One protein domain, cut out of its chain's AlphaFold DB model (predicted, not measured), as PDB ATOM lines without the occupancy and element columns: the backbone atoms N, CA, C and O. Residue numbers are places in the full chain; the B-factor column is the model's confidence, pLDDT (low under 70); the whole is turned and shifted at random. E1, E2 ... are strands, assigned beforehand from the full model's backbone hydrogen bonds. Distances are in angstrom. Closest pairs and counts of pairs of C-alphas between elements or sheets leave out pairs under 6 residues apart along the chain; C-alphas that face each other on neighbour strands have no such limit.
ATOM      1  N   ASP A  76      38.295  -9.713  16.725       89.38
ATOM      2  CA  ASP A  76      38.332  -9.197  15.354       89.38
ATOM      3  C   ASP A  76      37.377  -9.910  14.384       89.38
ATOM      4  O   ASP A  76      37.210  -9.459  13.248       89.38
ATOM      5  N   ILE A  77      36.719 -10.987  14.824       92.69
ATOM      6  CA  ILE A  77      35.734 -11.727  14.021       92.69
ATOM      7  C   ILE A  77      34.283 -11.369  14.364       92.69
ATOM      8  O   ILE A  77      33.379 -11.782  13.642       92.69
ATOM      9  N   LEU A  78      34.038 -10.601  15.432       93.56
ATOM     10  CA  LEU A  78      32.699 -10.148  15.819       93.56
ATOM     11  C   LEU A  78      32.469  -8.704  15.374       93.56
ATOM     12  O   LEU A  78      33.195  -7.797  15.774       93.56
ATOM     13  N   HIS A  79      31.425  -8.491  14.584       92.25
ATOM     14  CA  HIS A  79      30.979  -7.162  14.191       92.25
ATOM     15  C   HIS A  79      30.155  -6.495  15.299       92.25
ATOM     16  O   HIS A  79      29.562  -7.161  16.149       92.25
ATOM     17  N   GLN A  80      30.079  -5.159  15.272       90.31
ATOM     18  CA  GLN A  80      29.352  -4.361  16.274       90.31
ATOM     19  C   GLN A  80      27.858  -4.719  16.374       90.31
ATOM     20  O   GLN A  80      27.250  -4.568  17.430       90.31
ATOM     21  N   ASP A  81      27.268  -5.213  15.286       92.12
ATOM     22  CA  ASP A  81      25.873  -5.658  15.217       92.12
ATOM     23  C   ASP A  81      25.656  -7.087  15.757       92.12
ATOM     24  O   ASP A  81      24.541  -7.607  15.707       92.12
ATOM     25  N   GLY A  82      26.710  -7.727  16.272       91.81
ATOM     26  CA  GLY A  82      26.688  -9.093  16.784       91.81
ATOM     27  C   GLY A  82      26.877 -10.168  15.712       91.81
ATOM     28  O   GLY A  82      26.795 -11.356  16.028       91.81
ATOM     29  N   TRP A  83      27.128  -9.799  14.452       93.81
ATOM     30  CA  TRP A  83      27.401 -10.775  13.400       93.81
ATOM     31  C   TRP A  83      28.825 -11.329  13.500       93.81
ATOM     32  O   TRP A  83      29.801 -10.582  13.534       93.81
ATOM     33  N   LEU A  84      28.940 -12.657  13.534       93.12
ATOM     34  CA  LEU A  84      30.214 -13.366  13.613       93.12
ATOM     35  C   LEU A  84      30.697 -13.756  12.210       93.12
ATOM     36  O   LEU A  84      30.085 -14.598  11.546       93.12
ATOM     37  N   ASP A  85      31.815 -13.182  11.773       92.69
ATOM     38  CA  ASP A  85      32.427 -13.481  10.483       92.69
ATOM     39  C   ASP A  85      33.273 -14.761  10.552       92.69
ATOM     40  O   ASP A  85      34.486 -14.752  10.787       92.69
ATOM     41  N   ILE A  86      32.625 -15.899  10.309       92.12
ATOM     42  CA  ILE A  86      33.290 -17.208  10.305       92.12
ATOM     43  C   ILE A  86      34.342 -17.347   9.191       92.12
ATOM     44  O   ILE A  86      35.233 -18.195   9.292       92.12
ATOM     45  N   SER A  87      34.273 -16.516   8.141       91.00
ATOM     46  CA  SER A  87      35.292 -16.480   7.091       91.00
ATOM     47  C   SER A  87      36.587 -15.861   7.601       91.00
ATOM     48  O   SER A  87      37.651 -16.435   7.365       91.00
ATOM     49  N   LYS A  88      36.513 -14.749   8.345       91.25
ATOM     50  CA  LYS A  88      37.686 -14.174   9.035       91.25
ATOM     51  C   LYS A  88      38.235 -15.121  10.098       91.25
ATOM     52  O   LYS A  88      39.447 -15.245  10.227       91.25
ATOM     53  N   ALA A  89      37.360 -15.869  10.771       91.69
ATOM     54  CA  ALA A  89      37.756 -16.892  11.739       91.69
ATOM     55  C   ALA A  89      38.518 -18.086  11.126       91.69
ATOM     56  O   ALA A  89      38.970 -18.957  11.871       91.69
ATOM     57  N   GLY A  90      38.632 -18.171   9.792       91.44
ATOM     58  CA  GLY A  90      39.286 -19.285   9.104       91.44
ATOM     59  C   GLY A  90      38.487 -20.591   9.158       91.44
ATOM     60  O   GLY A  90      39.063 -21.666   9.001       91.44
ATOM     61  N   SER A  91      37.172 -20.512   9.391       93.06
ATOM     62  CA  SER A  91      36.315 -21.695   9.496       93.06
ATOM     63  C   SER A  91      36.202 -22.422   8.157       93.06
ATOM     64  O   SER A  91      36.089 -21.812   7.088       93.06
ATOM     65  N   VAL A  92      36.175 -23.752   8.228       94.50
ATOM     66  CA  VAL A  92      35.936 -24.628   7.079       94.50
ATOM     67  C   VAL A  92      34.551 -25.261   7.167       94.50
ATOM     68  O   VAL A  92      34.051 -25.552   8.251       94.50
ATOM     69  N   ALA A  93      33.934 -25.482   6.015       94.69
ATOM     70  CA  ALA A  93      32.724 -26.272   5.860       94.69
ATOM     71  C   ALA A  93      33.080 -27.674   5.356       94.69
ATOM     72  O   ALA A  93      34.044 -27.842   4.607       94.69
ATOM     73  N   ILE A  94      32.278 -28.666   5.728       95.69
ATOM     74  CA  ILE A  94      32.388 -30.028   5.201       95.69
ATOM     75  C   ILE A  94      31.440 -30.170   4.007       95.69
ATOM     76  O   ILE A  94      30.284 -29.749   4.064       95.69
ATOM     77  N   ASN A  95      31.931 -30.763   2.922       96.06
ATOM     78  CA  ASN A  95      31.167 -31.118   1.735       96.06
ATOM     79  C   ASN A  95      31.305 -32.622   1.472       96.06
ATOM     80  O   ASN A  95      32.372 -33.096   1.084       96.06
ATOM     81  N   GLY A  96      30.220 -33.368   1.673       96.50
ATOM     82  CA  GLY A  96      30.249 -34.826   1.608       96.50
ATOM     83  C   GLY A  96      30.871 -35.429   2.867       96.50
ATOM     84  O   GLY A  96      30.549 -35.006   3.973       96.50
ATOM     85  N   LEU A  97      31.723 -36.441   2.694       96.25
ATOM     86  CA  LEU A  97      32.342 -37.177   3.804       96.25
ATOM     87  C   LEU A  97      33.770 -36.708   4.118       96.25
ATOM     88  O   LEU A  97      34.215 -36.832   5.253       96.25
ATOM     89  N   ASP A  98      34.481 -36.182   3.123       96.44
ATOM     90  CA  ASP A  98      35.925 -35.917   3.177       96.44
ATOM     91  C   ASP A  98      36.340 -34.589   2.512       96.44
ATOM     92  O   ASP A  98      37.508 -34.199   2.567       96.44
ATOM     93  N   GLY A  99      35.401 -33.861   1.904       96.44
ATOM     94  CA  GLY A  99      35.664 -32.558   1.307       96.44
ATOM     95  C   GLY A  99      35.652 -31.444   2.349       96.44
ATOM     96  O   GLY A  99      34.666 -31.270   3.059       96.44
ATOM     97  N   TYR A 100      36.704 -30.626   2.380       95.69
ATOM     98  CA  TYR A 100      36.778 -29.418   3.208       95.69
ATOM     99  C   TYR A 100      36.802 -28.173   2.323       95.69
ATOM    100  O   TYR A 100      37.634 -28.044   1.424       95.69
ATOM    101  N   ALA A 101      35.883 -27.244   2.572       94.81
ATOM    102  CA  ALA A 101      35.719 -26.015   1.810       94.81
ATOM    103  C   ALA A 101      35.947 -24.789   2.695       94.81
ATOM    104  O   ALA A 101      35.435 -24.705   3.806       94.81
ATOM    105  N   VAL A 102      36.675 -23.797   2.186       91.00
ATOM    106  CA  VAL A 102      36.843 -22.515   2.881       91.00
ATOM    107  C   VAL A 102      35.616 -21.645   2.624       91.00
ATOM    108  O   VAL A 102      35.332 -21.292   1.475       91.00
ATOM    109  N   ALA A 103      34.899 -21.277   3.685       82.81
ATOM    110  CA  ALA A 103      33.779 -20.353   3.584       82.81
ATOM    111  C   ALA A 103      34.306 -18.932   3.347       82.81
ATOM    112  O   ALA A 103      35.134 -18.440   4.111       82.81
ATOM    113  N   LYS A 104      33.815 -18.250   2.306       89.69
ATOM    114  CA  LYS A 104      34.088 -16.824   2.060       89.69
ATOM    115  C   LYS A 104      32.780 -16.053   1.983       89.69
ATOM    116  O   LYS A 104      32.008 -16.255   1.043       89.69
ATOM    117  N   THR A 105      32.561 -15.152   2.933       90.94
ATOM    118  CA  THR A 105      31.450 -14.203   2.898       90.94
ATOM    119  C   THR A 105      31.604 -13.300   1.679       90.94
ATOM    120  O   THR A 105      32.588 -12.578   1.549       90.94
ATOM    121  N   ARG A 106      30.646 -13.371   0.748       91.31
ATOM    122  CA  ARG A 106      30.628 -12.505  -0.442       91.31
ATOM    123  C   ARG A 106      29.788 -11.254  -0.247       91.31
ATOM    124  O   ARG A 106      30.152 -10.222  -0.789       91.31
ATOM    125  N   LYS A 107      28.654 -11.383   0.445       92.69
ATOM    126  CA  LYS A 107      27.682 -10.317   0.707       92.69
ATOM    127  C   LYS A 107      26.908 -10.628   1.981       92.69
ATOM    128  O   LYS A 107      26.657 -11.800   2.267       92.69
ATOM    129  N   ARG A 108      26.465  -9.586   2.678       94.06
ATOM    130  CA  ARG A 108      25.420  -9.652   3.706       94.06
ATOM    131  C   ARG A 108      24.255  -8.798   3.235       94.06
ATOM    132  O   ARG A 108      24.470  -7.707   2.726       94.06
ATOM    133  N   LEU A 109      23.036  -9.301   3.357       95.56
ATOM    134  CA  LEU A 109      21.839  -8.608   2.885       95.56
ATOM    135  C   LEU A 109      20.943  -8.281   4.073       95.56
ATOM    136  O   LEU A 109      20.869  -9.058   5.028       95.56
ATOM    137  N   SER A 110      20.269  -7.137   4.005       95.81
ATOM    138  CA  SER A 110      19.239  -6.768   4.967       95.81
ATOM    139  C   SER A 110      18.083  -7.774   4.952       95.81
ATOM    140  O   SER A 110      17.892  -8.544   4.006       95.81
ATOM    141  N   TYR A 111      17.308  -7.791   6.037       95.31
ATOM    142  CA  TYR A 111      16.119  -8.631   6.119       95.31
ATOM    143  C   TYR A 111      15.135  -8.276   4.993       95.31
ATOM    144  O   TYR A 111      14.712  -7.124   4.871       95.31
ATOM    145  N   ALA A 112      14.765  -9.274   4.188       97.19
ATOM    146  CA  ALA A 112      13.875  -9.090   3.049       97.19
ATOM    147  C   ALA A 112      12.445  -8.770   3.509       97.19
ATOM    148  O   ALA A 112      11.860  -9.501   4.308       97.19
ATOM    149  N   GLN A 113      11.867  -7.696   2.971       96.81
ATOM    150  CA  GLN A 113      10.480  -7.293   3.213       96.81
ATOM    151  C   GLN A 113       9.789  -7.011   1.880       96.81
ATOM    152  O   GLN A 113      10.418  -6.527   0.940       96.81
ATOM    153  N   VAL A 114       8.494  -7.327   1.798       96.88
ATOM    154  CA  VAL A 114       7.666  -6.986   0.632       96.88
ATOM    155  C   VAL A 114       7.668  -5.465   0.463       96.88
ATOM    156  O   VAL A 114       7.605  -4.739   1.452       96.88
ATOM    157  N   ASP A 115       7.782  -5.002  -0.781       96.19
ATOM    158  CA  ASP A 115       7.824  -3.581  -1.153       96.19
ATOM    159  C   ASP A 115       8.990  -2.770  -0.549       96.19
ATOM    160  O   ASP A 115       8.954  -1.539  -0.545       96.19
ATOM    161  N   LYS A 116      10.055  -3.438  -0.081       96.44
ATOM    162  CA  LYS A 116      11.299  -2.798   0.368       96.44
ATOM    163  C   LYS A 116      12.488  -3.267  -0.472       96.44
ATOM    164  O   LYS A 116      12.639  -4.459  -0.735       96.44
ATOM    165  N   GLU A 117      13.352  -2.335  -0.870       95.94
ATOM    166  CA  GLU A 117      14.609  -2.678  -1.541       95.94
ATOM    167  C   GLU A 117      15.583  -3.389  -0.585       95.94
ATOM    168  O   GLU A 117      15.623  -3.117   0.618       95.94
ATOM    169  N   LEU A 118      16.364  -4.323  -1.134       96.69
ATOM    170  CA  LEU A 118      17.433  -4.999  -0.403       96.69
ATOM    171  C   LEU A 118      18.637  -4.071  -0.268       96.69
ATOM    172  O   LEU A 118      19.102  -3.487  -1.243       96.69
ATOM    173  N   GLU A 119      19.180  -4.017   0.941       96.00
ATOM    174  CA  GLU A 119      20.374  -3.243   1.268       96.00
ATOM    175  C   GLU A 119      21.528  -4.214   1.535       96.00
ATOM    176  O   GLU A 119      21.345  -5.256   2.172       96.00
ATOM    177  N   GLU A 120      22.719  -3.887   1.042       95.62
ATOM    178  CA  GLU A 120      23.932  -4.642   1.353       95.62
ATOM    179  C   GLU A 120      24.495  -4.147   2.693       95.62
ATOM    180  O   GLU A 120      24.753  -2.958   2.868       95.62
ATOM    181  N   LEU A 121      24.632  -5.058   3.657       94.31
ATOM    182  CA  LEU A 121      25.182  -4.776   4.981       94.31
ATOM    183  C   LEU A 121      26.708  -4.890   4.943       94.31
ATOM    184  O   LEU A 121      27.254  -5.711   4.199       94.31
ATOM    185  N   SER A 122      27.393  -4.120   5.791       90.12
ATOM    186  CA  SER A 122      28.856  -4.148   5.845       90.12
ATOM    187  C   SER A 122      29.394  -5.528   6.245       90.12
ATOM    188  O   SER A 122      28.920  -6.163   7.195       90.12
ATOM    189  N   ILE A 123      30.405  -5.980   5.505       88.12
ATOM    190  CA  ILE A 123      31.247  -7.145   5.819       88.12
ATOM    191  C   ILE A 123      32.600  -6.727   6.413       88.12
ATOM    192  O   ILE A 123      33.357  -7.566   6.907       88.12
ATOM    193  N   ASP A 124      32.891  -5.429   6.418       81.12
ATOM    194  CA  ASP A 124      34.095  -4.864   7.006       81.12
ATOM    195  C   ASP A 124      33.815  -4.423   8.445       81.12
ATOM    196  O   ASP A 124      32.715  -3.980   8.789       81.12
ATOM    197  N   ASN A 125      34.804  -4.623   9.318       63.38
ATOM    198  CA  ASN A 125      34.764  -4.117  10.689       63.38
ATOM    199  C   ASN A 125      35.173  -2.643  10.651       63.38
ATOM    200  O   ASN A 125      36.241  -2.279  11.139       63.38
ATOM    201  N   ASP A 126      34.368  -1.810   9.995       52.12
ATOM    202  CA  ASP A 126      34.575  -0.370  10.052       52.12
ATOM    203  C   ASP A 126      34.219   0.092  11.470       52.12
ATOM    204  O   ASP A 126      33.088  -0.082  11.935       52.12
ATOM    205  N   ALA A 127      35.247   0.565  12.176       45.00
ATOM    206  CA  ALA A 127      35.179   1.110  13.527       45.00
ATOM    207  C   ALA A 127      34.409   2.435  13.572       45.00
ATOM    208  O   ALA A 127      34.624   3.278  12.670       45.00
TER     209      ALA A 127
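This is residues 76 to 127 of the 127 residues of the protein "Conserved domain associated with flavoprotein oxygenases" of Nonlabens ulvanivorans (UniProt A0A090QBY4). With little regular structure, this is a flat, loose piece of chain with two narrow hairpins at the ends of its longest axis: E1 and E2 at one end, and at the other an unnamed loop, of which residues 112 to 117 stick out free. The unnamed residues 76 to 91 fold back on themselves between these ends. The 52 printed residues hold no named helix and two named strands, E1 then E2, an antiparallel sheet; the class is all strand, with 8 residues in named elements. The radius of gyration of the C-alphas is 14.1 A and the spans are 43 by 29 by 15 A.

Find C-alpha 92 at (35.936, -24.628, 7.079); from there E1, residues 92 to 95, runs 9.7 A. E2, residues 99 to 102, runs 10.2 A to C-alpha 102 at (36.843, -22.515, 2.881).

E1 and E2 form a hairpin with a tight link, antiparallel at 144 degrees; look for N 93 and O 101, 2.8 A apart, within hydrogen-bond range. Residues 108 to 109 pair antiparallel with 120 to 121.

The C-alphas farthest apart, of Asp 98 and Asp 115, are 43.1 A apart. The printed part has no cut; residues 125 to 127 have pLDDT under 70.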